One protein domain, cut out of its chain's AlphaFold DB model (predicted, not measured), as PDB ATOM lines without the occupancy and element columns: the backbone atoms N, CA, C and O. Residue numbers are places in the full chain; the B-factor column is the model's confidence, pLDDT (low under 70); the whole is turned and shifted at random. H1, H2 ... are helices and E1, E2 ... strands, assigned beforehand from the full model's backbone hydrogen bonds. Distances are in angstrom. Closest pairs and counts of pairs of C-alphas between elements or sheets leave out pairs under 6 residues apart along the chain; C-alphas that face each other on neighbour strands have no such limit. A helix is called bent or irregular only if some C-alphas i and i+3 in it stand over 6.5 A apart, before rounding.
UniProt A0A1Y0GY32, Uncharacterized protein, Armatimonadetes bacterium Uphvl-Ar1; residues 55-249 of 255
ATOM      1  N   SER A  55     -24.692  19.000  94.482       65.19
ATOM      2  CA  SER A  55     -24.573  20.302  95.140       65.19
ATOM      3  C   SER A  55     -25.919  21.039  95.247       65.19
ATOM      4  O   SER A  55     -26.171  21.701  96.258       65.19
ATOM      5  N   GLU A  56     -26.819  20.842  94.278       71.62
ATOM      6  CA  GLU A  56     -28.160  21.441  94.233       71.62
ATOM      7  C   GLU A  56     -29.139  20.788  95.217       71.62
ATOM      8  O   GLU A  56     -30.189  21.358  95.520       71.62
ATOM      9  N   VAL A  57     -28.803  19.607  95.749       77.44
ATOM     10  CA  VAL A  57     -29.632  18.902  96.734       77.44
ATOM     11  C   VAL A  57     -29.494  19.532  98.120       77.44
ATOM     12  O   VAL A  57     -30.482  19.653  98.849       77.44
ATOM     13  N   PHE A  58     -28.285  19.970  98.482       80.25
ATOM     14  CA  PHE A  58     -27.978  20.415  99.841       80.25
ATOM     15  C   PHE A  58     -28.525  21.808 100.185       80.25
ATOM     16  O   PHE A  58     -28.996  21.989 101.301       80.25
ATOM     17  N   GLN A  59     -28.513  22.758  99.244       85.00
ATOM     18  CA  GLN A  59     -29.086  24.113  99.390       85.00
ATOM     19  C   GLN A  59     -28.833  24.755 100.775       85.00
ATOM     20  O   GLN A  59     -27.699  24.766 101.254       85.00
ATOM     21  N   GLU A  60     -29.883  25.286 101.408       85.38
ATOM     22  CA  GLU A  60     -29.861  25.979 102.702       85.38
ATOM     23  C   GLU A  60     -29.572  25.050 103.891       85.38
ATOM     24  O   GLU A  60     -29.209  25.520 104.967       85.38
ATOM     25  N   ASP A  61     -29.690  23.733 103.708       89.69
ATOM     26  CA  ASP A  61     -29.428  22.758 104.765       89.69
ATOM     27  C   ASP A  61     -27.929  22.533 104.995       89.69
ATOM     28  O   ASP A  61     -27.552  21.943 106.005       89.69
ATOM     29  N   ARG A  62     -27.061  23.001 104.085       93.56
ATOM     30  CA  ARG A  62     -25.600  22.928 104.212       93.56
ATOM     31  C   ARG A  62     -25.015  24.281 104.596       93.56
ATOM     32  O   ARG A  62     -25.128  25.259 103.867       93.56
ATOM     33  N   VAL A  63     -24.236  24.283 105.672       95.44
ATOM     34  CA  VAL A  63     -23.481  25.448 106.138       95.44
ATOM     35  C   VAL A  63     -21.988  25.141 106.125       95.44
ATOM     36  O   VAL A  63     -21.536  24.130 106.665       95.44
ATOM     37  N   VAL A  64     -21.202  26.022 105.506       94.88
ATOM     38  CA  VAL A  64     -19.739  25.905 105.455       94.88
ATOM     39  C   VAL A  64     -19.149  26.260 106.816       94.88
ATOM     40  O   VAL A  64     -19.377  27.343 107.345       94.88
ATOM     41  N   LEU A  65     -18.347  25.352 107.367       95.62
ATOM     42  CA  LEU A  65     -17.658  25.520 108.648       95.62
ATOM     43  C   LEU A  65     -16.209  25.983 108.480       95.62
ATOM     44  O   LEU A  65     -15.633  26.596 109.378       95.62
ATOM     45  N   GLY A  66     -15.597  25.622 107.355       91.62
ATOM     46  CA  GLY A  66     -14.171  25.788 107.140       91.62
ATOM     47  C   GLY A  66     -13.819  25.756 105.665       91.62
ATOM     48  O   GLY A  66     -14.363  24.971 104.881       91.62
ATOM     49  N   THR A  67     -12.876  26.621 105.305       90.81
ATOM     50  CA  THR A  67     -12.340  26.732 103.951       90.81
ATOM     51  C   THR A  67     -10.847  26.440 103.948       90.81
ATOM     52  O   THR A  67     -10.143  26.676 104.931       90.81
ATOM     53  N   TRP A  68     -10.354  25.926 102.828       85.25
ATOM     54  CA  TRP A  68      -8.932  25.739 102.572       85.25
ATOM     55  C   TRP A  68      -8.524  26.535 101.339       85.25
ATOM     56  O   TRP A  68      -9.279  26.625 100.369       85.25
ATOM     57  N   SER A  69      -7.338  27.132 101.389       80.94
ATOM     58  CA  SER A  69      -6.815  27.962 100.308       80.94
ATOM     59  C   SER A  69      -5.811  27.181  99.467       80.94
ATOM     60  O   SER A  69      -4.844  26.640  99.996       80.94
ATOM     61  N   GLU A  70      -6.001  27.202  98.149       72.06
ATOM     62  CA  GLU A  70      -5.007  26.763  97.156       72.06
ATOM     63  C   GLU A  70      -4.069  27.905  96.728       72.06
ATOM     64  O   GLU A  70      -3.358  27.798  95.731       72.06
ATOM     65  N   GLY A  71      -4.095  29.029  97.447       73.44
ATOM     66  CA  GLY A  71      -3.413  30.268  97.079       73.44
ATOM     67  C   GLY A  71      -4.299  31.166  96.217       73.44
ATOM     68  O   GLY A  71      -4.598  32.286  96.618       73.44
ATOM     69  N   TRP A  72      -4.778  30.666  95.073       76.06
ATOM     70  CA  TRP A  72      -5.581  31.441  94.111       76.06
ATOM     71  C   TRP A  72      -7.100  31.259  94.252       76.06
ATOM     72  O   TRP A  72      -7.868  32.041  93.698       76.06
ATOM     73  N   ARG A  73      -7.551  30.253  95.010       78.31
ATOM     74  CA  ARG A  73      -8.969  30.054  95.346       78.31
ATOM     75  C   ARG A  73      -9.142  29.522  96.762       78.31
ATOM     76  O   ARG A  73      -8.287  28.794  97.270       78.31
ATOM     77  N   LYS A  74     -10.274  29.871  97.375       83.12
ATOM     78  CA  LYS A  74     -10.764  29.253  98.610       83.12
ATOM     79  C   LYS A  74     -11.778  28.184  98.248       83.12
ATOM     80  O   LYS A  74     -12.601  28.386  97.364       83.12
ATOM     81  N   LEU A  75     -11.692  27.055  98.930       85.00
ATOM     82  CA  LEU A  75     -12.559  25.912  98.713       85.00
ATOM     83  C   LEU A  75     -13.208  25.526 100.030       85.00
ATOM     84  O   LEU A  75     -12.517  25.427 101.046       85.00
ATOM     85  N   ASP A  76     -14.506  25.261  99.994       90.88
ATOM     86  CA  ASP A  76     -15.223  24.692 101.127       90.88
ATOM     87  C   ASP A  76     -14.744  23.268 101.359       90.88
ATOM     88  O   ASP A  76     -14.614  22.474 100.422       90.88
ATOM     89  N   VAL A  77     -14.442  22.953 102.609       90.69
ATOM     90  CA  VAL A  77     -13.829  21.667 102.955       90.69
ATOM     91  C   VAL A  77     -14.329  21.088 104.262       90.69
ATOM     92  O   VAL A  77     -14.152  19.896 104.510       90.69
ATOM     93  N   GLU A  78     -14.941  21.921 105.091       94.25
ATOM     94  CA  GLU A  78     -15.667  21.509 106.278       94.25
ATOM     95  C   GLU A  78     -17.070  22.092 106.166       94.25
ATOM     96  O   GLU A  78     -17.232  23.267 105.822       94.25
ATOM     97  N   TRP A  79     -18.083  21.289 106.455       94.94
ATOM     98  CA  TRP A  79     -19.469  21.737 106.446       94.94
ATOM     99  C   TRP A  79     -20.315  20.915 107.409       94.94
ATOM    100  O   TRP A  79     -19.982  19.777 107.738       94.94
ATOM    101  N   ALA A  80     -21.406  21.511 107.868       96.19
ATOM    102  CA  ALA A  80     -22.459  20.838 108.607       96.19
ATOM    103  C   ALA A  80     -23.720  20.828 107.743       96.19
ATOM    104  O   ALA A  80     -24.008  21.810 107.061       96.19
ATOM    105  N   ILE A  81     -24.440  19.714 107.757       93.94
ATOM    106  CA  ILE A  81     -25.669  19.514 106.998       93.94
ATOM    107  C   ILE A  81     -26.769  19.146 107.983       93.94
ATOM    108  O   ILE A  81     -26.600  18.183 108.728       93.94
ATOM    109  N   LEU A  82     -27.878  19.876 107.983       93.19
ATOM    110  CA  LEU A  82     -29.091  19.481 108.692       93.19
ATOM    111  C   LEU A  82     -29.846  18.450 107.845       93.19
ATOM    112  O   LEU A  82     -30.199  18.722 106.703       93.19
ATOM    113  N   LEU A  83     -30.126  17.272 108.399       89.56
ATOM    114  CA  LEU A  83     -30.997  16.276 107.773       89.56
ATOM    115  C   LEU A  83     -32.466  16.672 107.956       89.56
ATOM    116  O   LEU A  83     -33.223  16.011 108.662       89.56
ATOM    117  N   SER A  84     -32.856  17.792 107.348       86.81
ATOM    118  CA  SER A  84     -34.239  18.255 107.367       86.81
ATOM    119  C   SER A  84     -35.128  17.354 106.503       86.81
ATOM    120  O   SER A  84     -34.652  16.742 105.538       86.81
ATOM    121  N   PRO A  85     -36.442  17.300 106.771       84.19
ATOM    122  CA  PRO A  85     -37.384  16.621 105.888       84.19
ATOM    123  C   PRO A  85     -37.304  17.123 104.439       84.19
ATOM    124  O   PRO A  85     -37.422  16.335 103.501       84.19
ATOM    125  N   GLN A  86     -37.065  18.423 104.235       85.12
ATOM    126  CA  GLN A  86     -36.899  19.004 102.904       85.12
ATOM    127  C   GLN A  86     -35.650  18.452 102.213       85.12
ATOM    128  O   GLN A  86     -35.740  18.035 101.056       85.12
ATOM    129  N   LEU A  87     -34.512  18.392 102.914       86.75
ATOM    130  CA  LEU A  87     -33.292  17.799 102.375       86.75
ATOM    131  C   LEU A  87     -33.498  16.330 102.022       86.75
ATOM    132  O   LEU A  87     -33.181  15.928 100.908       86.75
ATOM    133  N   ILE A  88     -34.042  15.542 102.951       86.12
ATOM    134  CA  ILE A  88     -34.282  14.108 102.749       86.12
ATOM    135  C   ILE A  88     -35.198  13.898 101.540       86.12
ATOM    136  O   ILE A  88     -34.962  12.996 100.742       86.12
ATOM    137  N   SER A  89     -36.205  14.754 101.357       85.31
ATOM    138  CA  SER A  89     -37.148  14.655 100.241       85.31
ATOM    139  C   SER A  89     -36.456  14.929  98.908       85.31
ATOM    140  O   SER A  89     -36.545  14.115  97.987       85.31
ATOM    141  N   ARG A  90     -35.681  16.024  98.820       86.62
ATOM    142  CA  ARG A  90     -34.868  16.329  97.630       86.62
ATOM    143  C   ARG A  90     -33.861  15.220  97.346       86.62
ATOM    144  O   ARG A  90     -33.682  14.839  96.195       86.62
ATOM    145  N   TRP A  91     -33.239  14.683  98.390       85.38
ATOM    146  CA  TRP A  91     -32.254  13.616  98.293       85.38
ATOM    147  C   TRP A  91     -32.864  12.316  97.769       85.38
ATOM    148  O   TRP A  91     -32.377  11.765  96.788       85.38
ATOM    149  N   LEU A  92     -33.965  11.848  98.357       85.38
ATOM    150  CA  LEU A  92     -34.647  10.639  97.898       85.38
ATOM    151  C   LEU A  92     -35.258  10.814  96.501       85.38
ATOM    152  O   LEU A  92     -35.245   9.867  95.724       85.38
ATOM    153  N   GLY A  93     -35.735  12.012  96.153       85.75
ATOM    154  CA  GLY A  93     -36.187  12.330  94.796       85.75
ATOM    155  C   GLY A  93     -35.051  12.329  93.767       85.75
ATOM    156  O   GLY A  93     -35.211  11.810  92.666       85.75
ATOM    157  N   PHE A  94     -33.878  12.856  94.127       83.81
ATOM    158  CA  PHE A  94     -32.680  12.762  93.289       83.81
ATOM    159  C   PHE A  94     -32.274  11.299  93.072       83.81
ATOM    160  O   PHE A  94     -32.038  10.877  91.938       83.81
ATOM    161  N   LEU A  95     -32.232  10.512  94.149       81.06
ATOM    162  CA  LEU A  95     -31.858   9.106  94.071       81.06
ATOM    163  C   LEU A  95     -32.874   8.266  93.296       81.06
ATOM    164  O   LEU A  95     -32.453   7.433  92.504       81.06
ATOM    165  N   SER A  96     -34.178   8.496  93.453       84.06
ATOM    166  CA  SER A  96     -35.195   7.710  92.745       84.06
ATOM    167  C   SER A  96     -35.072   7.827  91.228       84.06
ATOM    168  O   SER A  96     -35.206   6.830  90.522       84.06
ATOM    169  N   VAL A  97     -34.751   9.026  90.729       82.69
ATOM    170  CA  VAL A  97     -34.500   9.275  89.305       82.69
ATOM    171  C   VAL A  97     -33.165   8.679  88.880       82.69
ATOM    172  O   VAL A  97     -33.103   7.966  87.880       82.69
ATOM    173  N   ARG A  98     -32.096   8.952  89.638       81.12
ATOM    174  CA  ARG A  98     -30.744   8.468  89.327       81.12
ATOM    175  C   ARG A  98     -30.676   6.944  89.287       81.12
ATOM    176  O   ARG A  98     -29.927   6.384  88.492       81.12
ATOM    177  N   GLU A  99     -31.437   6.294  90.158       81.31
ATOM    178  CA  GLU A  99     -31.397   4.852  90.378       81.31
ATOM    179  C   GLU A  99     -32.584   4.100  89.783       81.31
ATOM    180  O   GLU A  99     -32.677   2.888  89.953       81.31
ATOM    181  N   ALA A 100     -33.457   4.802  89.054       84.50
ATOM    182  CA  ALA A 100     -34.632   4.235  88.398       84.50
ATOM    183  C   ALA A 100     -35.452   3.330  89.336       84.50
ATOM    184  O   ALA A 100     -35.807   2.203  88.982       84.50
ATOM    185  N   TRP A 101     -35.722   3.816  90.552       83.25
ATOM    186  CA  TRP A 101     -36.446   3.043  91.556       83.25
ATOM    187  C   TRP A 101     -37.848   2.652  91.067       83.25
ATOM    188  O   TRP A 101     -38.515   3.460  90.413       83.25
ATOM    189  N   PRO A 102     -38.330   1.443  91.410       88.19
ATOM    190  CA  PRO A 102     -39.682   1.025  91.070       88.19
ATOM    191  C   PRO A 102     -40.736   1.833  91.841       88.19
ATOM    192  O   PRO A 102     -40.465   2.437  92.886       88.19
ATOM    193  N   ASP A 103     -41.972   1.802  91.341       86.94
ATOM    194  CA  ASP A 103     -43.107   2.461  91.987       86.94
ATOM    195  C   ASP A 103     -43.262   2.008  93.449       86.94
ATOM    196  O   ASP A 103     -43.171   0.826  93.780       86.94
ATOM    197  N   GLY A 104     -43.502   2.968  94.346       87.69
ATOM    198  CA  GLY A 104     -43.662   2.726  95.784       87.69
ATOM    199  C   GLY A 104     -42.358   2.667  96.593       87.69
ATOM    200  O   GLY A 104     -42.402   2.888  97.805       87.69
ATOM    201  N   GLU A 105     -41.195   2.477  95.963       86.62
ATOM    202  CA  GLU A 105     -39.902   2.404  96.666       86.62
ATOM    203  C   GLU A 105     -39.530   3.730  97.343       86.62
ATOM    204  O   GLU A 105     -39.050   3.749  98.476       86.62
ATOM    205  N   LEU A 106     -39.832   4.858  96.691       86.94
ATOM    206  CA  LEU A 106     -39.635   6.191  97.264       86.94
ATOM    207  C   LEU A 106     -40.409   6.362  98.581       86.94
ATOM    208  O   LEU A 106     -39.854   6.839  99.570       86.94
ATOM    209  N   ALA A 107     -41.679   5.946  98.607       86.75
ATOM    210  CA  ALA A 107     -42.521   6.029  99.797       86.75
ATOM    211  C   ALA A 107     -42.017   5.096 100.909       86.75
ATOM    212  O   ALA A 107     -41.972   5.497 102.071       86.75
ATOM    213  N   ARG A 108     -41.581   3.880 100.547       86.62
ATOM    214  CA  ARG A 108     -40.986   2.913 101.479       86.62
ATOM    215  C   ARG A 108     -39.723   3.469 102.140       86.62
ATOM    216  O   ARG A 108     -39.616   3.433 103.363       86.62
ATOM    217  N   ARG A 109     -38.786   4.008 101.350       86.19
ATOM    218  CA  ARG A 109     -37.538   4.600 101.860       86.19
ATOM    219  C   ARG A 109     -37.799   5.849 102.695       86.19
ATOM    220  O   ARG A 109     -37.159   6.023 103.722       86.19
ATOM    221  N   TRP A 110     -38.756   6.684 102.298       86.31
ATOM    222  CA  TRP A 110     -39.160   7.846 103.090       86.31
ATOM    223  C   TRP A 110     -39.685   7.449 104.475       86.31
ATOM    224  O   TRP A 110     -39.265   8.019 105.482       86.31
ATOM    225  N   GLU A 111     -40.583   6.464 104.536       85.62
ATOM    226  CA  GLU A 111     -41.133   5.980 105.805       85.62
ATOM    227  C   GLU A 111     -40.053   5.359 106.693       85.62
ATOM    228  O   GLU A 111     -40.014   5.623 107.890       85.62
ATOM    229  N   TRP A 112     -39.127   4.607 106.106       84.69
ATOM    230  CA  TRP A 112     -37.992   4.070 106.844       84.69
ATOM    231  C   TRP A 112     -37.078   5.173 107.407       84.69
ATOM    232  O   TRP A 112     -36.799   5.173 108.602       84.69
ATOM    233  N   VAL A 113     -36.689   6.175 106.604       83.62
ATOM    234  CA  VAL A 113     -35.879   7.304 107.104       83.62
ATOM    235  C   VAL A 113     -36.592   8.029 108.246       83.62
ATOM    236  O   VAL A 113     -35.958   8.408 109.231       83.62
ATOM    237  N   ARG A 114     -37.915   8.200 108.146       82.50
ATOM    238  CA  ARG A 114     -38.730   8.789 109.214       82.50
ATOM    239  C   ARG A 114     -38.679   7.956 110.497       82.50
ATOM    240  O   ARG A 114     -38.602   8.539 111.573       82.50
ATOM    241  N   GLN A 115     -38.723   6.630 110.402       83.25
ATOM    242  CA  GLN A 115     -38.639   5.739 111.564       83.25
ATOM    243  C   GLN A 115     -37.257   5.786 112.230       83.25
ATOM    244  O   GLN A 115     -37.184   5.808 113.456       83.25
ATOM    245  N   GLU A 116     -36.188   5.864 111.436       80.62
ATOM    246  CA  GLU A 116     -34.805   5.899 111.932       80.62
ATOM    247  C   GLU A 116     -34.418   7.246 112.557       80.62
ATOM    248  O   GLU A 116     -33.843   7.307 113.645       80.62
ATOM    249  N   ILE A 117     -34.725   8.353 111.876       79.81
ATOM    250  CA  ILE A 117     -34.360   9.702 112.335       79.81
ATOM    251  C   ILE A 117     -35.352  10.208 113.394       79.81
ATOM    252  O   ILE A 117     -34.973  10.930 114.324       79.81
ATOM    253  N   GLY A 118     -36.619   9.803 113.286       79.56
ATOM    254  CA  GLY A 118     -37.710  10.323 114.101       79.56
ATOM    255  C   GLY A 118     -37.914  11.826 113.901       79.56
ATOM    256  O   GLY A 118     -37.565  12.396 112.868       79.56
ATOM    257  N   ASP A 119     -38.454  12.482 114.927       77.75
ATOM    258  CA  ASP A 119     -38.733  13.927 114.913       77.75
ATOM    259  C   ASP A 119     -37.549  14.785 115.390       77.75
ATOM    260  O   ASP A 119     -37.681  15.992 115.598       77.75
ATOM    261  N   ARG A 120     -36.378  14.178 115.611       80.56
ATOM    262  CA  ARG A 120     -35.225  14.887 116.174       80.56
ATOM    263  C   ARG A 120     -34.383  15.507 115.061       80.56
ATOM    264  O   ARG A 120     -34.138  14.856 114.047       80.56
ATOM    265  N   PRO A 121     -33.863  16.729 115.252       87.75
ATOM    266  CA  PRO A 121     -32.938  17.310 114.296       87.75
ATOM    267  C   PRO A 121     -31.619  16.536 114.332       87.75
ATOM    268  O   PRO A 121     -30.967  16.419 115.371       87.75
ATOM    269  N   VAL A 122     -31.228  16.016 113.176       91.19
ATOM    270  CA  VAL A 122     -29.976  15.289 112.988       91.19
ATOM    271  C   VAL A 122     -29.078  16.072 112.053       91.19
ATOM    272  O   VAL A 122     -29.535  16.634 111.061       91.19
ATOM    273  N   PHE A 123     -27.782  16.067 112.344       93.88
ATOM    274  CA  PHE A 123     -26.786  16.744 111.536       93.88
ATOM    275  C   PHE A 123     -25.711  15.775 111.057       93.88
ATOM    276  O   PHE A 123     -25.244  14.916 111.805       93.88
ATOM    277  N   ILE A 124     -25.261  15.968 109.821       93.38
ATOM    278  CA  ILE A 124     -24.022  15.386 109.314       93.38
ATOM    279  C   ILE A 124     -22.947  16.460 109.356       93.38
ATOM    280  O   ILE A 124     -23.044  17.486 108.686       93.38
ATOM    281  N   VAL A 125     -21.904  16.221 110.138       95.56
ATOM    282  CA  VAL A 125     -20.768  17.130 110.263       95.56
ATOM    283  C   VAL A 125     -19.564  16.525 109.562       95.56
ATOM    284  O   VAL A 125     -19.162  15.402 109.858       95.56
ATOM    285  N   ILE A 126     -18.974  17.292 108.649       94.44
ATOM    286  CA  ILE A 126     -17.809  16.890 107.868       94.44
ATOM    287  C   ILE A 126     -16.654  17.813 108.225       94.44
ATOM    288  O   ILE A 126     -16.713  19.026 108.012       94.44
ATOM    289  N   LEU A 127     -15.599  17.224 108.778       95.31
ATOM    290  CA  LEU A 127     -14.389  17.917 109.205       95.31
ATOM    291  C   LEU A 127     -13.189  17.410 108.429       95.31
ATOM    292  O   LEU A 127     -13.102  16.220 108.141       95.31
ATOM    293  N   SER A 128     -12.245  18.300 108.140       93.88
ATOM    294  CA  SER A 128     -11.073  17.974 107.334       93.88
ATOM    295  C   SER A 128      -9.795  18.483 107.988       93.88
ATOM    296  O   SER A 128      -9.750  19.595 108.511       93.88
ATOM    297  N   ALA A 129      -8.741  17.677 107.919       91.94
ATOM    298  CA  ALA A 129      -7.389  18.089 108.266       91.94
ATOM    299  C   ALA A 129      -6.506  17.931 107.031       91.94
ATOM    300  O   ALA A 129      -6.389  16.849 106.457       91.94
ATOM    301  N   PHE A 130      -5.900  19.035 106.614       89.56
ATOM    302  CA  PHE A 130      -5.048  19.096 105.433       89.56
ATOM    303  C   PHE A 130      -3.651  19.550 105.805       89.56
ATOM    304  O   PHE A 130      -3.493  20.272 106.799       89.56
ATOM    305  N   PRO A 131      -2.646  19.189 104.992       85.75
ATOM    306  CA  PRO A 131      -1.324  19.745 105.164       85.75
ATOM    307  C   PRO A 131      -1.410  21.259 104.974       85.75
ATOM    308  O   PRO A 131      -2.086  21.760 104.061       85.75
ATOM    309  N   LYS A 132      -0.745  22.014 105.850       78.44
ATOM    310  CA  LYS A 132      -0.676  23.463 105.664       78.44
ATOM    311  C   LYS A 132       0.389  23.740 104.618       78.44
ATOM    312  O   LYS A 132       1.556  23.402 104.806       78.44
ATOM    313  N   LYS A 133      -0.034  24.371 103.525       69.25
ATOM    314  CA  LYS A 133       0.873  24.976 102.555       69.25
ATOM    315  C   LYS A 133       1.189  26.391 103.010       69.25
ATOM    316  O   LYS A 133       0.280  27.135 103.378       69.25
ATOM    317  N   GLU A 134       2.461  26.756 102.994       67.19
ATOM    318  CA  GLU A 134       2.844  28.139 103.235       67.19
ATOM    319  C   GLU A 134       2.424  29.043 102.078       67.19
ATOM    320  O   GLU A 134       2.450  28.646 100.912       67.19
ATOM    321  N   LEU A 135       2.067  30.285 102.413       61.09
ATOM    322  CA  LEU A 135       1.498  31.262 101.484       61.09
ATOM    323  C   LEU A 135       2.426  31.596 100.300       61.09
ATOM    324  O   LEU A 135       1.938  31.983  99.244       61.09
ATOM    325  N   LEU A 136       3.744  31.431 100.466       68.81
ATOM    326  CA  LEU A 136       4.764  31.760  99.461       68.81
ATOM    327  C   LEU A 136       5.632  30.560  99.052       68.81
ATOM    328  O   LEU A 136       6.604  30.738  98.325       68.81
ATOM    329  N   GLY A 137       5.318  29.349  99.527       60.56
ATOM    330  CA  GLY A 137       6.139  28.160  99.265       60.56
ATOM    331  C   GLY A 137       7.576  28.243  99.805       60.56
ATOM    332  O   GLY A 137       8.436  27.505  99.334       60.56
ATOM    333  N   LEU A 138       7.840  29.138 100.763       57.84
ATOM    334  CA  LEU A 138       9.148  29.360 101.386       57.84
ATOM    335  C   LEU A 138       9.235  28.658 102.752       57.84
ATOM    336  O   LEU A 138       9.558  29.287 103.753       57.84
ATOM    337  N   GLY A 139       8.969  27.353 102.779       59.31
ATOM    338  CA  GLY A 139       9.030  26.546 103.995       59.31
ATOM    339  C   GLY A 139       8.543  25.118 103.774       59.31
ATOM    340  O   GLY A 139       7.992  24.786 102.718       59.31
ATOM    341  N   ASP A 140       8.759  24.261 104.771       60.97
ATOM    342  CA  ASP A 140       8.366  22.857 104.701       60.97
ATOM    343  C   ASP A 140       6.844  22.709 104.804       60.97
ATOM    344  O   ASP A 140       6.177  23.319 105.643       60.97
ATOM    345  N   THR A 141       6.276  21.852 103.952       71.25
ATOM    346  CA  THR A 141       4.865  21.476 104.079       71.25
ATOM    347  C   THR A 141       4.679  20.756 105.409       71.25
ATOM    348  O   THR A 141       5.282  19.712 105.649       71.25
ATOM    349  N   THR A 142       3.839  21.310 106.282       80.19
ATOM    350  CA  THR A 142       3.572  20.687 107.582       80.19
ATOM    351  C   THR A 142       2.464  19.658 107.453       80.19
ATOM    352  O   THR A 142       1.448  19.892 106.788       80.19
ATOM    353  N   ALA A 143       2.668  18.514 108.105       83.25
ATOM    354  CA  ALA A 143       1.692  17.438 108.149       83.25
ATOM    355  C   ALA A 143       0.335  17.933 108.694       83.25
ATOM    356  O   ALA A 143       0.290  18.841 109.536       83.25
ATOM    357  N   PRO A 144      -0.783  17.345 108.235       85.25
ATOM    358  CA  PRO A 144      -2.107  17.604 108.796       85.25
ATOM    359  C   PRO A 144      -2.122  17.330 110.308       85.25
ATOM    360  O   PRO A 144      -1.574  16.343 110.791       85.25
ATOM    361  N   SER A 145      -2.808  18.181 111.065       86.56
ATOM    362  CA  SER A 145      -3.062  17.942 112.489       86.56
ATOM    363  C   SER A 145      -4.409  17.235 112.639       86.56
ATOM    364  O   SER A 145      -5.443  17.885 112.481       86.56
ATOM    365  N   THR A 146      -4.423  15.940 112.966       89.06
ATOM    366  CA  THR A 146      -5.681  15.185 113.149       89.06
ATOM    367  C   THR A 146      -6.375  15.469 114.480       89.06
ATOM    368  O   THR A 146      -7.559  15.179 114.607       89.06
ATOM    369  N   ASP A 147      -5.714  16.154 115.422       88.06
ATOM    370  CA  ASP A 147      -6.327  16.649 116.667       88.06
ATOM    371  C   ASP A 147      -7.648  17.402 116.439       88.06
ATOM    372  O   ASP A 147      -8.568  17.303 117.245       88.06
ATOM    373  N   GLU A 148      -7.763  18.157 115.340       86.94
ATOM    374  CA  GLU A 148      -8.978  18.918 115.008       86.94
ATOM    375  C   GLU A 148     -10.117  18.054 114.447       86.94
ATOM    376  O   GLU A 148     -11.214  18.575 114.206       86.94
ATOM    377  N   LEU A 149      -9.838  16.769 114.223       90.50
ATOM    378  CA  LEU A 149     -10.788  15.720 113.893       90.50
ATOM    379  C   LEU A 149     -11.066  14.881 115.137       90.50
ATOM    380  O   LEU A 149     -12.217  14.756 115.510       90.50
ATOM    381  N   GLU A 150     -10.057  14.333 115.802       88.06
ATOM    382  CA  GLU A 150     -10.234  13.324 116.858       88.06
ATOM    383  C   GLU A 150     -10.669  13.926 118.202       88.06
ATOM    384  O   GLU A 150     -11.546  13.388 118.873       88.06
ATOM    385  N   ASN A 151     -10.107  15.077 118.573       91.38
ATOM    386  CA  ASN A 151     -10.280  15.683 119.893       91.38
ATOM    387  C   ASN A 151     -11.209  16.898 119.818       91.38
ATOM    388  O   ASN A 151     -10.787  18.050 119.983       91.38
ATOM    389  N   ILE A 152     -12.485  16.632 119.535       94.50
ATOM    390  CA  ILE A 152     -13.510  17.666 119.399       94.50
ATOM    391  C   ILE A 152     -14.642  17.500 120.411       94.50
ATOM    392  O   ILE A 152     -14.994  16.395 120.809       94.50
ATOM    393  N   ARG A 153     -15.256  18.625 120.768       95.94
ATOM    394  CA  ARG A 153     -16.526  18.687 121.487       95.94
ATOM    395  C   ARG A 153     -17.543  19.380 120.594       95.94
ATOM    396  O   ARG A 153     -17.265  20.463 120.075       95.94
ATOM    397  N   ILE A 154     -18.703  18.760 120.415       96.94
ATOM    398  CA  ILE A 154     -19.806  19.344 119.655       96.94
ATOM    399  C   ILE A 154     -20.887  19.768 120.639       96.94
ATOM    400  O   ILE A 154     -21.280  18.995 121.510       96.94
ATOM    401  N   VAL A 155     -21.324  21.014 120.517       96.75
ATOM    402  CA  VAL A 155     -22.366  21.597 121.361       96.75
ATOM    403  C   VAL A 155     -23.354  22.363 120.499       96.75
ATOM    404  O   VAL A 155     -22.995  22.867 119.433       96.75
ATOM    405  N   PHE A 156     -24.581  22.479 120.978       95.62
ATOM    406  CA  PHE A 156     -25.575  23.381 120.422       95.62
ATOM    407  C   PHE A 156     -25.698  24.600 121.319       95.62
ATOM    408  O   PHE A 156     -25.690  24.486 122.542       95.62
ATOM    409  N   GLU A 157     -25.792  25.774 120.711       94.31
ATOM    410  CA  GLU A 157     -26.126  27.007 121.400       94.31
ATOM    411  C   GLU A 157     -27.469  27.534 120.908       94.31
ATOM    412  O   GLU A 157     -27.656  27.826 119.725       94.31
ATOM    413  N   THR A 158     -28.384  27.689 121.857       90.19
ATOM    414  CA  THR A 158     -29.755  28.131 121.638       90.19
ATOM    415  C   THR A 158     -30.084  29.195 122.679       90.19
ATOM    416  O   THR A 158     -30.073  28.918 123.877       90.19
ATOM    417  N   HIS A 159     -30.355  30.430 122.246       87.50
ATOM    418  CA  HIS A 159     -30.653  31.561 123.142       87.50
ATOM    419  C   HIS A 159     -29.631  31.742 124.287       87.50
ATOM    420  O   HIS A 159     -29.995  32.034 125.426       87.50
ATOM    421  N   GLY A 160     -28.342  31.532 123.998       86.38
ATOM    422  CA  GLY A 160     -27.253  31.630 124.976       86.38
ATOM    423  C   GLY A 160     -27.141  30.445 125.946       86.38
ATOM    424  O   GLY A 160     -26.244  30.433 126.787       86.38
ATOM    425  N   ARG A 161     -28.015  29.436 125.840       90.25
ATOM    426  CA  ARG A 161     -27.860  28.151 126.533       90.25
ATOM    427  C   ARG A 161     -27.052  27.205 125.665       90.25
ATOM    428  O   ARG A 161     -27.318  27.091 124.472       90.25
ATOM    429  N   VAL A 162     -26.090  26.525 126.278       93.69
ATOM    430  CA  VAL A 162     -25.233  25.545 125.612       93.69
ATOM    431  C   VAL A 162     -25.624  24.150 126.082       93.69
ATOM    432  O   VAL A 162     -25.578  23.888 127.284       93.69
ATOM    433  N   SER A 163     -25.971  23.271 125.148       94.00
ATOM    434  CA  SER A 163     -26.226  21.849 125.390       94.00
ATOM    435  C   SER A 163     -25.213  20.985 124.645       94.00
ATOM    436  O   SER A 163     -24.670  21.376 123.609       94.00
ATOM    437  N   GLU A 164     -24.906  19.810 125.190       94.62
ATOM    438  CA  GLU A 164     -24.011  18.870 124.517       94.62
ATOM    439  C   GLU A 164     -24.724  18.121 123.390       94.62
ATOM    440  O   GLU A 164     -25.941  17.920 123.397       94.62
ATOM    441  N   ALA A 165     -23.943  17.706 122.397       95.06
ATOM    442  CA  ALA A 165     -24.400  16.826 121.339       95.06
ATOM    443  C   ALA A 165     -23.781  15.439 121.508       95.06
ATOM    444  O   ALA A 165     -22.597  15.308 121.823       95.06
ATOM    445  N   MET A 166     -24.553  14.404 121.191       93.00
ATOM    446  CA  MET A 166     -23.983  13.098 120.890       93.00
ATOM    447  C   MET A 166     -23.404  13.139 119.481       93.00
ATOM    448  O   MET A 166     -24.081  13.552 118.538       93.00
ATOM    449  N   SER A 167     -22.164  12.685 119.327       92.38
ATOM    450  CA  SER A 167     -21.525  12.553 118.021       92.38
ATOM    451  C   SER A 167     -21.020  11.136 117.813       92.38
ATOM    452  O   SER A 167     -20.241  10.636 118.625       92.38
ATOM    453  N   TYR A 168     -21.402  10.531 116.698       89.75
ATOM    454  CA  TYR A 168     -20.953   9.211 116.286       89.75
ATOM    455  C   TYR A 168     -20.139   9.344 115.008       89.75
ATOM    456  O   TYR A 168     -20.572   9.975 114.044       89.75
ATOM    457  N   GLU A 169     -18.943   8.767 114.996       87.50
ATOM    458  CA  GLU A 169     -18.146   8.710 113.778       87.50
ATOM    459  C   GLU A 169     -18.793   7.744 112.783       87.50
ATOM    460  O   GLU A 169     -19.030   6.577 113.098       87.50
ATOM    461  N   LEU A 170     -19.109   8.259 111.596       84.44
ATOM    462  CA  LEU A 170     -19.676   7.480 110.497       84.44
ATOM    463  C   LEU A 170     -18.568   6.892 109.637       84.44
ATOM    464  O   LEU A 170     -18.588   5.712 109.302       84.44
ATOM    465  N   LEU A 171     -17.610   7.741 109.275       84.75
ATOM    466  CA  LEU A 171     -16.536   7.410 108.361       84.75
ATOM    467  C   LEU A 171     -15.350   8.319 108.644       84.75
ATOM    468  O   LEU A 171     -15.511   9.530 108.797       84.75
ATOM    469  N   THR A 172     -14.158   7.745 108.602       86.50
ATOM    470  CA  THR A 172     -12.918   8.504 108.501       86.50
ATOM    471  C   THR A 172     -12.172   8.020 107.274       86.50
ATOM    472  O   THR A 172     -11.990   6.821 107.079       86.50
ATOM    473  N   THR A 173     -11.739   8.957 106.437       87.12
ATOM    474  CA  THR A 173     -10.879   8.663 105.296       87.12
ATOM    475  C   THR A 173      -9.599   9.471 105.368       87.12
ATOM    476  O   THR A 173      -9.519  10.551 105.960       87.12
ATOM    477  N   ARG A 174      -8.571   8.906 104.749       88.00
ATOM    478  CA  ARG A 174      -7.260   9.509 104.568       88.00
ATOM    479  C   ARG A 174      -6.890   9.368 103.094       88.00
ATOM    480  O   ARG A 174      -7.355   8.429 102.479       88.00
ATOM    481  N   ALA A 175      -6.132  10.272 102.481       86.62
ATOM    482  CA  ALA A 175      -5.739  10.140 101.075       86.62
ATOM    483  C   ALA A 175      -4.475  10.937 100.735       86.62
ATOM    484  O   ALA A 175      -4.200  11.965 101.345       86.62
ATOM    485  N   GLU A 176      -3.719  10.493  99.724       83.44
ATOM    486  CA  GLU A 176      -2.531  11.207  99.210       83.44
ATOM    487  C   GLU A 176      -2.915  12.446  98.408       83.44
ATOM    488  O   GLU A 176      -2.179  13.426  98.369       83.44
ATOM    489  N   SER A 177      -4.090  12.402  97.780       83.44
ATOM    490  CA  SER A 177      -4.652  13.510  97.024       83.44
ATOM    491  C   SER A 177      -6.012  13.882  97.583       83.44
ATOM    492  O   SER A 177      -6.869  13.021  97.792       83.44
ATOM    493  N   ARG A 178      -6.241  15.188  97.705       82.50
ATOM    494  CA  ARG A 178      -7.548  15.756  98.022       82.50
ATOM    495  C   ARG A 178      -8.642  15.267  97.070       82.50
ATOM    496  O   ARG A 178      -9.722  14.922  97.525       82.50
ATOM    497  N   SER A 179      -8.382  15.189  95.765       82.62
ATOM    498  CA  SER A 179      -9.424  14.782  94.808       82.62
ATOM    499  C   SER A 179     -10.015  13.407  95.127       82.62
ATOM    500  O   SER A 179     -11.209  13.203  94.947       82.62
ATOM    501  N   ARG A 180      -9.198  12.493  95.670       81.12
ATOM    502  CA  ARG A 180      -9.641  11.159  96.094       81.12
ATOM    503  C   ARG A 180     -10.493  11.185  97.359       81.12
ATOM    504  O   ARG A 180     -11.342  10.319  97.512       81.12
ATOM    505  N   ILE A 181     -10.262  12.141  98.262       83.94
ATOM    506  CA  ILE A 181     -11.060  12.288  99.488       83.94
ATOM    507  C   ILE A 181     -12.415  12.938  99.205       83.94
ATOM    508  O   ILE A 181     -13.418  12.583  99.817       83.94
ATOM    509  N   ASP A 182     -12.442  13.879  98.257       80.62
ATOM    510  CA  ASP A 182     -13.658  14.572  97.833       80.62
ATOM    511  C   ASP A 182     -14.571  13.653  96.998       80.62
ATOM    512  O   ASP A 182     -15.785  13.828  97.021       80.62
ATOM    513  N   SER A 183     -14.015  12.644  96.315       77.38
ATOM    514  CA  SER A 183     -14.780  11.677  95.517       77.38
ATOM    515  C   SER A 183     -15.385  10.517  96.318       77.38
ATOM    516  O   SER A 183     -15.989   9.633  95.718       77.38
ATOM    517  N   VAL A 184     -15.187  10.454  97.640       78.38
ATOM    518  CA  VAL A 184     -15.704   9.343  98.456       78.38
ATOM    519  C   VAL A 184     -17.233   9.445  98.559       78.38
ATOM    520  O   VAL A 184     -17.724  10.449  99.090       78.38
ATOM    521  N   PRO A 185     -17.996   8.422  98.124       74.31
ATOM    522  CA  PRO A 185     -19.456   8.417  98.193       74.31
ATOM    523  C   PRO A 185     -19.922   8.096  99.619       74.31
ATOM    524  O   PRO A 185     -20.489   7.044  99.897       74.31
ATOM    525  N   TRP A 186     -19.652   9.001 100.558       74.12
ATOM    526  CA  TRP A 186     -19.872   8.783 101.992       74.12
ATOM    527  C   TRP A 186     -21.308   8.358 102.340       74.12
ATOM    528  O   TRP A 186     -21.497   7.633 103.310       74.12
ATOM    529  N   TRP A 187     -22.306   8.772 101.550       72.81
ATOM    530  CA  TRP A 187     -23.720   8.426 101.744       72.81
ATOM    531  C   TRP A 187     -24.014   6.934 101.539       72.81
ATOM    532  O   TRP A 187     -24.953   6.420 102.128       72.81
ATOM    533  N   GLN A 188     -23.211   6.216 100.747       70.12
ATOM    534  CA  GLN A 188     -23.315   4.753 100.628       70.12
ATOM    535  C   GLN A 188     -22.793   4.041 101.886       70.12
ATOM    536  O   GLN A 188     -23.051   2.859 102.077       70.12
ATOM    537  N   LEU A 189     -22.048   4.757 102.735       65.00
ATOM    538  CA  LEU A 189     -21.362   4.229 103.915       65.00
ATOM    539  C   LEU A 189     -22.033   4.664 105.231       65.00
ATOM    540  O   LEU A 189     -21.537   4.349 106.312       65.00
ATOM    541  N   THR A 190     -23.138   5.414 105.176       63.56
ATOM    542  CA  THR A 190     -23.865   5.847 106.377       63.56
ATOM    543  C   THR A 190     -24.643   4.698 107.005       63.56
ATOM    544  O   THR A 190     -25.277   3.931 106.290       63.56
ATOM    545  N   ARG A 191     -24.687   4.655 108.344       55.94
ATOM    546  CA  ARG A 191     -25.425   3.666 109.158       55.94
ATOM    547  C   ARG A 191     -26.946   3.850 109.180       55.94
ATOM    548  O   ARG A 191     -27.598   3.466 110.140       55.94
ATOM    549  N   LEU A 192     -27.509   4.491 108.163       60.75
ATOM    550  CA  LEU A 192     -28.933   4.356 107.916       60.75
ATOM    551  C   LEU A 192     -29.080   2.898 107.426       60.75
ATOM    552  O   LEU A 192     -28.785   2.598 106.270       60.75
ATOM    553  N   ASP A 193     -29.341   1.987 108.368       51.19
ATOM    554  CA  ASP A 193     -29.329   0.529 108.203       51.19
ATOM    555  C   ASP A 193     -30.281   0.061 107.082       51.19
ATOM    556  O   ASP A 193     -31.492   0.180 107.193       51.19
ATOM    557  N   ASP A 194     -29.703  -0.515 106.021       52.59
ATOM    558  CA  ASP A 194     -30.263  -0.762 104.675       52.59
ATOM    559  C   ASP A 194     -30.083   0.419 103.714       52.59
ATOM    560  O   ASP A 194     -30.987   1.181 103.375       52.59
ATOM    561  N   ALA A 195     -28.834   0.534 103.266       51.09
ATOM    562  CA  ALA A 195     -28.309   1.645 102.504       51.09
ATOM    563  C   ALA A 195     -29.163   2.057 101.295       51.09
ATOM    564  O   ALA A 195     -29.749   1.249 100.568       51.09
ATOM    565  N   LEU A 196     -29.076   3.357 101.010       54.38
ATOM    566  CA  LEU A 196     -29.390   3.990  99.731       54.38
ATOM    567  C   LEU A 196     -28.411   3.543  98.623       54.38
ATOM    568  O   LEU A 196     -27.905   4.362  97.861       54.38
ATOM    569  N   THR A 197     -28.066   2.260  98.600       52.38
ATOM    570  CA  THR A 197     -27.222   1.620  97.600       52.38
ATOM    571  C   THR A 197     -28.099   1.101  96.479       52.38
ATOM    572  O   THR A 197     -29.191   0.573  96.718       52.38
ATOM    573  N   PHE A 198     -27.591   1.212  95.258       52.16
ATOM    574  CA  PHE A 198     -28.149   0.503  94.119       52.16
ATOM    575  C   PHE A 198     -28.157  -1.006  94.395       52.16
ATOM    576  O   PHE A 198     -27.229  -1.518  95.021       52.16
ATOM    577  N   GLU A 199     -29.128  -1.737  93.843       50.59
ATOM    578  CA  GLU A 199     -29.194  -3.211  93.909       50.59
ATOM    579  C   GLU A 199     -27.912  -3.910  93.396       50.59
ATOM    580  O   GLU A 199     -27.688  -5.086  93.677       50.59
ATOM    581  N   PHE A 200     -27.051  -3.182  92.673       53.09
ATOM    582  CA  PHE A 200     -25.806  -3.670  92.073       53.09
ATOM    583  C   PHE A 200     -24.530  -3.019  92.633       53.09
ATOM    584  O   PHE A 200     -23.430  -3.399  92.230       53.09
ATOM    585  N   GLU A 201     -24.639  -2.041  93.537       55.00
ATOM    586  CA  GLU A 201     -23.462  -1.454  94.181       55.00
ATOM    587  C   GLU A 201     -23.095  -2.291  95.403       55.00
ATOM    588  O   GLU A 201     -23.826  -2.358  96.389       55.00
ATOM    589  N   ASN A 202     -21.951  -2.970  95.295       48.62
ATOM    590  CA  ASN A 202     -21.397  -3.827  96.333       48.62
ATOM    591  C   ASN A 202     -21.400  -3.079  97.676       48.62
ATOM    592  O   ASN A 202     -20.827  -1.991  97.775       48.62
ATOM    593  N   ARG A 203     -22.011  -3.672  98.712       52.91
ATOM    594  CA  ARG A 203     -21.827  -3.219 100.096       52.91
ATOM    595  C   ARG A 203     -20.316  -3.219 100.327       52.91
ATOM    596  O   ARG A 203     -19.693  -4.272 100.234       52.91
ATOM    597  N   PHE A 204     -19.705  -2.051 100.513       52.50
ATOM    598  CA  PHE A 204     -18.286  -1.970 100.858       52.50
ATOM    599  C   PHE A 204     -18.111  -2.680 102.208       52.50
ATOM    600  O   PHE A 204     -18.359  -2.088 103.253       52.50
ATOM    601  N   GLU A 205     -17.755  -3.966 102.187       49.81
ATOM    602  CA  GLU A 205     -17.631  -4.783 103.404       49.81
ATOM    603  C   GLU A 205     -16.387  -4.428 104.235       49.81
ATOM    604  O   GLU A 205     -16.259  -4.863 105.373       49.81
ATOM    605  N   GLU A 206     -15.510  -3.555 103.735       50.41
ATOM    606  CA  GLU A 206     -14.357  -3.045 104.474       50.41
ATOM    607  C   GLU A 206     -14.139  -1.547 104.202       50.41
ATOM    608  O   GLU A 206     -14.390  -1.069 103.089       50.41
ATOM    609  N   PRO A 207     -13.671  -0.774 105.202       48.19
ATOM    610  CA  PRO A 207     -13.431   0.653 105.044       48.19
ATOM    611  C   PRO A 207     -12.408   0.913 103.936       48.19
ATOM    612  O   PRO A 207     -11.352   0.283 103.878       48.19
ATOM    613  N   LEU A 208     -12.687   1.904 103.086       55.22
ATOM    614  CA  LEU A 208     -11.683   2.480 102.196       55.22
ATOM    615  C   LEU A 208     -10.501   2.940 103.063       55.22
ATOM    616  O   LEU A 208     -10.641   3.874 103.853       55.22
ATOM    617  N   ILE A 209      -9.329   2.320 102.891       51.78
ATOM    618  CA  ILE A 209      -8.072   2.782 103.500       51.78
ATOM    619  C   ILE A 209      -7.219   3.475 102.431       51.78
ATOM    620  O   ILE A 209      -6.280   2.862 101.913       51.78
ATOM    621  N   PRO A 210      -7.453   4.750 102.069       53.44
ATOM    622  CA  PRO A 210      -6.436   5.474 101.337       53.44
ATOM    623  C   PRO A 210      -5.398   6.020 102.347       53.44
ATOM    624  O   PRO A 210      -5.701   6.482 103.445       53.44
ATOM    625  N   ARG A 211      -4.109   5.860 102.031       66.69
ATOM    626  CA  ARG A 211      -2.978   6.427 102.796       66.69
ATOM    627  C   ARG A 211      -2.709   7.855 102.294       66.69
ATOM    628  O   ARG A 211      -3.120   8.149 101.180       66.69
ATOM    629  N   GLY A 212      -2.073   8.741 103.077       72.88
ATOM    630  CA  GLY A 212      -1.623  10.085 102.628       72.88
ATOM    631  C   GLY A 212      -2.004  11.285 103.514       72.88
ATOM    632  O   GLY A 212      -2.598  11.111 104.559       72.88
ATOM    633  N   ASP A 213      -1.637  12.515 103.166       86.38
ATOM    634  CA  ASP A 213      -1.675  13.652 104.115       86.38
ATOM    635  C   ASP A 213      -3.016  14.399 104.211       86.38
ATOM    636  O   ASP A 213      -3.145  15.369 104.954       86.38
ATOM    637  N   PHE A 214      -4.040  13.983 103.475       89.38
ATOM    638  CA  PHE A 214      -5.373  14.580 103.554       89.38
ATOM    639  C   PHE A 214      -6.264  13.688 104.403       89.38
ATOM    640  O   PHE A 214      -6.290  12.481 104.191       89.38
ATOM    641  N   HIS A 215      -7.003  14.269 105.343       92.50
ATOM    642  CA  HIS A 215      -7.881  13.535 106.248       92.50
ATOM    643  C   HIS A 215      -9.264  14.169 106.278       92.50
ATOM    644  O   HIS A 215      -9.384  15.398 106.256       92.50
ATOM    645  N   ARG A 216     -10.298  13.335 106.380       92.25
ATOM    646  CA  ARG A 216     -11.678  13.778 106.550       92.25
ATOM    647  C   ARG A 216     -12.441  12.819 107.453       92.25
ATOM    648  O   ARG A 216     -12.277  11.609 107.352       92.25
ATOM    649  N   SER A 217     -13.266  13.382 108.325       91.88
ATOM    650  CA  SER A 217     -14.142  12.655 109.240       91.88
ATOM    651  C   SER A 217     -15.578  13.128 109.043       91.88
ATOM    652  O   SER A 217     -15.842  14.332 109.004       91.88
ATOM    653  N   TRP A 218     -16.489  12.170 108.899       91.94
ATOM    654  CA  TRP A 218     -17.931  12.355 108.821       91.94
ATOM    655  C   TRP A 218     -18.540  11.903 110.134       91.94
ATOM    656  O   TRP A 218     -18.230  10.819 110.637       91.94
ATOM    657  N   ARG A 219     -19.437  12.718 110.676       92.50
ATOM    658  CA  ARG A 219     -20.063  12.460 111.967       92.50
ATOM    659  C   ARG A 219     -21.561  12.636 111.908       92.50
ATOM    660  O   ARG A 219     -22.041  13.631 111.376       92.50
ATOM    661  N   TRP A 220     -22.259  11.689 112.516       91.75
ATOM    662  CA  TRP A 220     -23.667  11.788 112.858       91.75
ATOM    663  C   TRP A 220     -23.789  12.518 114.185       91.75
ATOM    664  O   TRP A 220     -23.233  12.070 115.188       91.75
ATOM    665  N   VAL A 221     -24.474  13.651 114.190       94.12
ATOM    666  CA  VAL A 221     -24.581  14.528 115.352       94.12
ATOM    667  C   VAL A 221     -26.045  14.714 115.702       94.12
ATOM    668  O   VAL A 221     -26.843  15.131 114.867       94.12
ATOM    669  N   VAL A 222     -26.380  14.423 116.956       92.12
ATOM    670  CA  VAL A 222     -27.733  14.557 117.504       92.12
ATOM    671  C   VAL A 222     -27.639  15.378 118.785       92.12
ATOM    672  O   VAL A 222     -26.776  15.084 119.619       92.12
ATOM    673  N   PRO A 223     -28.475  16.406 118.979       91.81
ATOM    674  CA  PRO A 223     -28.517  17.114 120.252       91.81
ATOM    675  C   PRO A 223     -28.965  16.159 121.371       91.81
ATOM    676  O   PRO A 223     -29.800  15.280 121.151       91.81
ATOM    677  N   MET A 224     -28.382  16.296 122.565       88.56
ATOM    678  CA  MET A 224     -28.821  15.516 123.730       88.56
ATOM    679  C   MET A 224     -30.153  16.016 124.285       88.56
ATOM    680  O   MET A 224     -30.959  15.215 124.753       88.56
ATOM    681  N   ASP A 225     -30.372  17.324 124.183       86.62
ATOM    682  CA  ASP A 225     -31.589  17.997 124.613       86.62
ATOM    683  C   ASP A 225     -32.466  18.340 123.404       86.62
ATOM    684  O   ASP A 225     -31.986  18.485 122.277       86.62
ATOM    685  N   GLU A 226     -33.765  18.499 123.633       83.38
ATOM    686  CA  GLU A 226     -34.675  18.978 122.598       83.38
ATOM    687  C   GLU A 226     -34.317  20.420 122.199       83.38
ATOM    688  O   GLU A 226     -34.088  21.290 123.043       83.38
ATOM    689  N   LEU A 227     -34.232  20.683 120.893       81.06
ATOM    690  CA  LEU A 227     -33.956  22.025 120.386       81.06
ATOM    691  C   LEU A 227     -35.278  22.792 120.276       81.06
ATOM    692  O   LEU A 227     -35.956  22.742 119.258       81.06
ATOM    693  N   GLU A 228     -35.633  23.521 121.331       70.06
ATOM    694  CA  GLU A 228     -36.918  24.236 121.462       70.06
ATOM    695  C   GLU A 228     -37.070  25.474 120.546       70.06
ATOM    696  O   GLU A 228     -38.085  26.169 120.581       70.06
ATOM    697  N   CYS A 229     -36.056  25.808 119.749       65.56
ATOM    698  CA  CYS A 229     -35.949  27.091 119.057       65.56
ATOM    699  C   CYS A 229     -36.025  26.972 117.535       65.56
ATOM    700  O   CYS A 229     -35.535  26.011 116.947       65.56
ATOM    701  N   SER A 230     -36.491  28.037 116.879       80.81
ATOM    702  CA  SER A 230     -36.443  28.150 115.418       80.81
ATOM    703  C   SER A 230     -35.041  28.415 114.860       80.81
ATOM    704  O   SER A 230     -34.830  28.338 113.653       80.81
ATOM    705  N   ARG A 231     -34.061  28.748 115.710       88.31
ATOM    706  CA  ARG A 231     -32.668  28.983 115.314       88.31
ATOM    707  C   ARG A 231     -31.695  28.448 116.343       88.31
ATOM    708  O   ARG A 231     -31.735  28.864 117.497       88.31
ATOM    709  N   THR A 232     -30.775  27.607 115.897       92.88
ATOM    710  CA  THR A 232     -29.730  27.022 116.737       92.88
ATOM    711  C   THR A 232     -28.362  27.215 116.094       92.88
ATOM    712  O   THR A 232     -28.240  27.269 114.870       92.88
ATOM    713  N   THR A 233     -27.322  27.314 116.915       95.88
ATOM    714  CA  THR A 233     -25.935  27.330 116.447       95.88
ATOM    715  C   THR A 233     -25.253  26.031 116.841       95.88
ATOM    716  O   THR A 233     -25.020  25.782 118.020       95.88
ATOM    717  N   LEU A 234     -24.869  25.221 115.860       96.94
ATOM    718  CA  LEU A 234     -23.986  24.082 116.076       96.94
ATOM    719  C   LEU A 234     -22.553  24.605 116.195       96.94
ATOM    720  O   LEU A 234     -22.038  25.239 115.272       96.94
ATOM    721  N   LYS A 235     -21.888  24.327 117.319       97.56
ATOM    722  CA  LYS A 235     -20.487  24.684 117.555       97.56
ATOM    723  C   LYS A 235     -19.617  23.446 117.677       97.56
ATOM    724  O   LYS A 235     -19.920  22.516 118.416       97.56
ATOM    725  N   ILE A 236     -18.485  23.476 116.986       97.00
ATOM    726  CA  ILE A 236     -17.464  22.432 117.019       97.00
ATOM    727  C   ILE A 236     -16.217  23.036 117.636       97.00
ATOM    728  O   ILE A 236     -15.510  23.830 117.009       97.00
ATOM    729  N   VAL A 237     -15.960  22.647 118.875       96.00
ATOM    730  CA  VAL A 237     -14.848  23.134 119.677       96.00
ATOM    731  C   VAL A 237     -13.713  22.127 119.589       96.00
ATOM    732  O   VAL A 237     -13.873  20.954 119.906       96.00
ATOM    733  N   SER A 238     -12.550  22.596 119.160       93.19
ATOM    734  CA  SER A 238     -11.289  21.858 119.205       93.19
ATOM    735  C   SER A 238     -10.262  22.675 119.983       93.19
ATOM    736  O   SER A 238     -10.485  23.852 120.272       93.19
ATOM    737  N   ARG A 239      -9.094  22.094 120.267       89.50
ATOM    738  CA  ARG A 239      -8.024  22.779 121.012       89.50
ATOM    739  C   ARG A 239      -7.602  24.126 120.408       89.50
ATOM    740  O   ARG A 239      -7.177  25.011 121.142       89.50
ATOM    741  N   ARG A 240      -7.653  24.259 119.080       87.69
ATOM    742  CA  ARG A 240      -7.099  25.418 118.354       87.69
ATOM    743  C   ARG A 240      -8.147  26.301 117.697       87.69
ATOM    744  O   ARG A 240      -7.836  27.443 117.373       87.69
ATOM    745  N   LYS A 241      -9.356  25.788 117.464       91.38
ATOM    746  CA  LYS A 241     -10.401  26.545 116.779       91.38
ATOM    747  C   LYS A 241     -11.799  26.160 117.224       91.38
ATOM    748  O   LYS A 241     -12.060  25.009 117.586       91.38
ATOM    749  N   ILE A 242     -12.689  27.137 117.113       94.94
ATOM    750  CA  ILE A 242     -14.132  26.974 117.229       94.94
ATOM    751  C   ILE A 242     -14.708  27.207 115.836       94.94
ATOM    752  O   ILE A 242     -14.420  28.227 115.212       94.94
ATOM    753  N   ARG A 243     -15.492  26.247 115.350       95.94
ATOM    754  CA  ARG A 243     -16.299  26.390 114.133       95.94
ATOM    755  C   ARG A 243     -17.754  26.532 114.553       95.94
ATOM    756  O   ARG A 243     -18.158  25.867 115.506       95.94
ATOM    757  N   SER A 244     -18.522  27.331 113.830       96.88
ATOM    758  CA  SER A 244     -19.940  27.543 114.112       96.88
ATOM    759  C   SER A 244     -20.737  27.440 112.818       96.88
ATOM    760  O   SER A 244     -20.296  27.957 111.794       96.88
ATOM    761  N   ALA A 245     -21.896  26.796 112.877       96.25
ATOM    762  CA  ALA A 245     -22.892  26.792 111.816       96.25
ATOM    763  C   ALA A 245     -24.250  27.157 112.412       96.25
ATOM    764  O   ALA A 245     -24.687  26.544 113.386       96.25
ATOM    765  N   GLU A 246     -24.899  28.160 111.833       95.00
ATOM    766  CA  GLU A 246     -26.236  28.582 112.234       95.00
ATOM    767  C   GLU A 246     -27.275  27.883 111.366       95.00
ATOM    768  O   GLU A 246     -27.183  27.903 110.141       95.00
ATOM    769  N   PHE A 247     -28.274  27.289 112.008       91.81
ATOM    770  CA  PHE A 247     -29.373  26.605 111.346       91.81
ATOM    771  C   PHE A 247     -30.693  27.219 111.774       91.81
ATOM    772  O   PHE A 247     -30.911  27.486 112.959       91.81
ATOM    773  N   SER A 248     -31.592  27.401 110.808       87.94
ATOM    774  CA  SER A 248     -32.995  27.670 111.104       87.94
ATOM    775  C   SER A 248     -33.725  26.334 111.176       87.94
ATOM    776  O   SER A 248     -33.876  25.650 110.170       87.94
ATOM    777  N   LEU A 249     -34.139  25.950 112.377       82.06
ATOM    778  CA  LEU A 249     -35.014  24.807 112.573       82.06
ATOM    779  C   LEU A 249     -36.432  25.293 112.296       82.06
ATOM    780  O   LEU A 249     -36.898  26.257 112.901       82.06
TER     781      LEU A 249
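This is residues 55 to 249 of the 255 residues of an uncharacterized protein of Armatimonadetes bacterium Uphvl-Ar1 (UniProt A0A1Y0GY32). One antiparallel sheet of eight strands curls round into a nearly closed barrel, with its edge strands E1 and E8 coming close at the seam and the long, bent E5 as the hinge between two facing leaves. A helical hairpin of H2 and H3 reaches out beyond one end of the barrel, the short H4 sits between the leaves toward the other end, and H1, H5 and H6 are on the outside. The 195 printed residues include six named helices and eight named strands, in the order H1 E1 E2 H2 H3 E3 H4 E4 E5 H5 H6 E6 E7 E8, and the class is mixed, helices and strands. The sheet's order is E1 E2 E3 E6 E5 E4 E7 E8. The whole is compact, with a radius of gyration of the C-alphas of 17.9 A and spans of 59 by 45 by 29 A.

H1, residues 55 to 61, begins at C-alpha 55 (-24.573, 20.302, 95.140) and is irregular: C-alphas 57 and 60 are 9.3 A apart. E1, residues 62 to 69, bends by 62 degrees at residue 65, and E2, residues 74 to 82, bends by 54 degrees at residue 78. H2, residues 85 to 98, measures 19.6 A, and H3, residues 105 to 117, measures 18.2 A. E3 is residues 123 to 129, H4 is residues 147 to 150 and E4 is residues 152 to 158. E5, residues 161 to 175, runs 38.2 A from C-alpha 161 (-27.860, 28.151, 126.533) and bends by 65 degrees at residue 170. H5 is residues 178 to 182, H6 is residues 186 to 189, and E6, residues 214 to 223, measures 28.7 A. E7, residues 231 to 238, measures 22.9 A, and E8, residues 242 to 248, ends at C-alpha 248 (-32.995, 27.670, 111.104).

The sheet is a folded sheet, one sheet bent back into two leaves that face each other: E1 E2 E3 E6 face E4 E7 E8, with 74 pairs of C-alphas within 11 A. The hairpin E1 and E2 has N 63 and O 80 at 2.8 A, within hydrogen-bond range. E2 and E3 have N 81 and O 124 at 2.8 A, and E3 and E6 have N 125 and O 219 at 2.9 A. The pairing of E5 is staggered: residues 165 to 175 pair with E6, with N 168 and O 220 at 2.8 A, and residues 161 to 164 pair with E4, with N 163 and O 156 at 2.9 A. E4 and E7 have N 155 and O 235 at 2.9 A, and the hairpin E7 and E8 has N 234 and O 245 at 2.8 A. The closest C-alphas of E1 and E8, those of Leu 65 and Arg 243, are 5.7 A apart. H4 is on the sheet at a height of 5.8 A, on the opposite face from H1 and H5. H5 lies over E6 at a height of 6.6 A over the sheet, and H6 only grazes the sheet with residues 186 to 189. H1, on the sheet, touches H2 at Val 57 and Arg 90, their closest C-alphas, 5.9 A apart; they run opposite ways at a shallow tilt of 8 degrees. The helical hairpin H2 and H3 is not on the sheet; residues 106 to 110 of H3 touch H2, the closest C-alphas being Ser 96 and Leu 106 at 6.5 A, and the tilt of 35.0 degrees is only just steep. Every O i to N i+4 pair is within hydrogen-bond range in H2, H3 and H5; H1 has 0 of 3, with 1 of 4 O i to N i+3 pairs within range, and H4 and H6 are too short for an O i to N i+4 pair.

The two farthest C-alphas, Asp 103 and Leu 138, are 59.5 A apart. The printed part has no cut. The links E3 to H4 and H6 to E6 are long, with 17 and 24 residues. The mean pLDDT of the printed part is 82.1, and it is under 70 at residue 55, residues 133 to 140, residues 189 to 211 and residue 229.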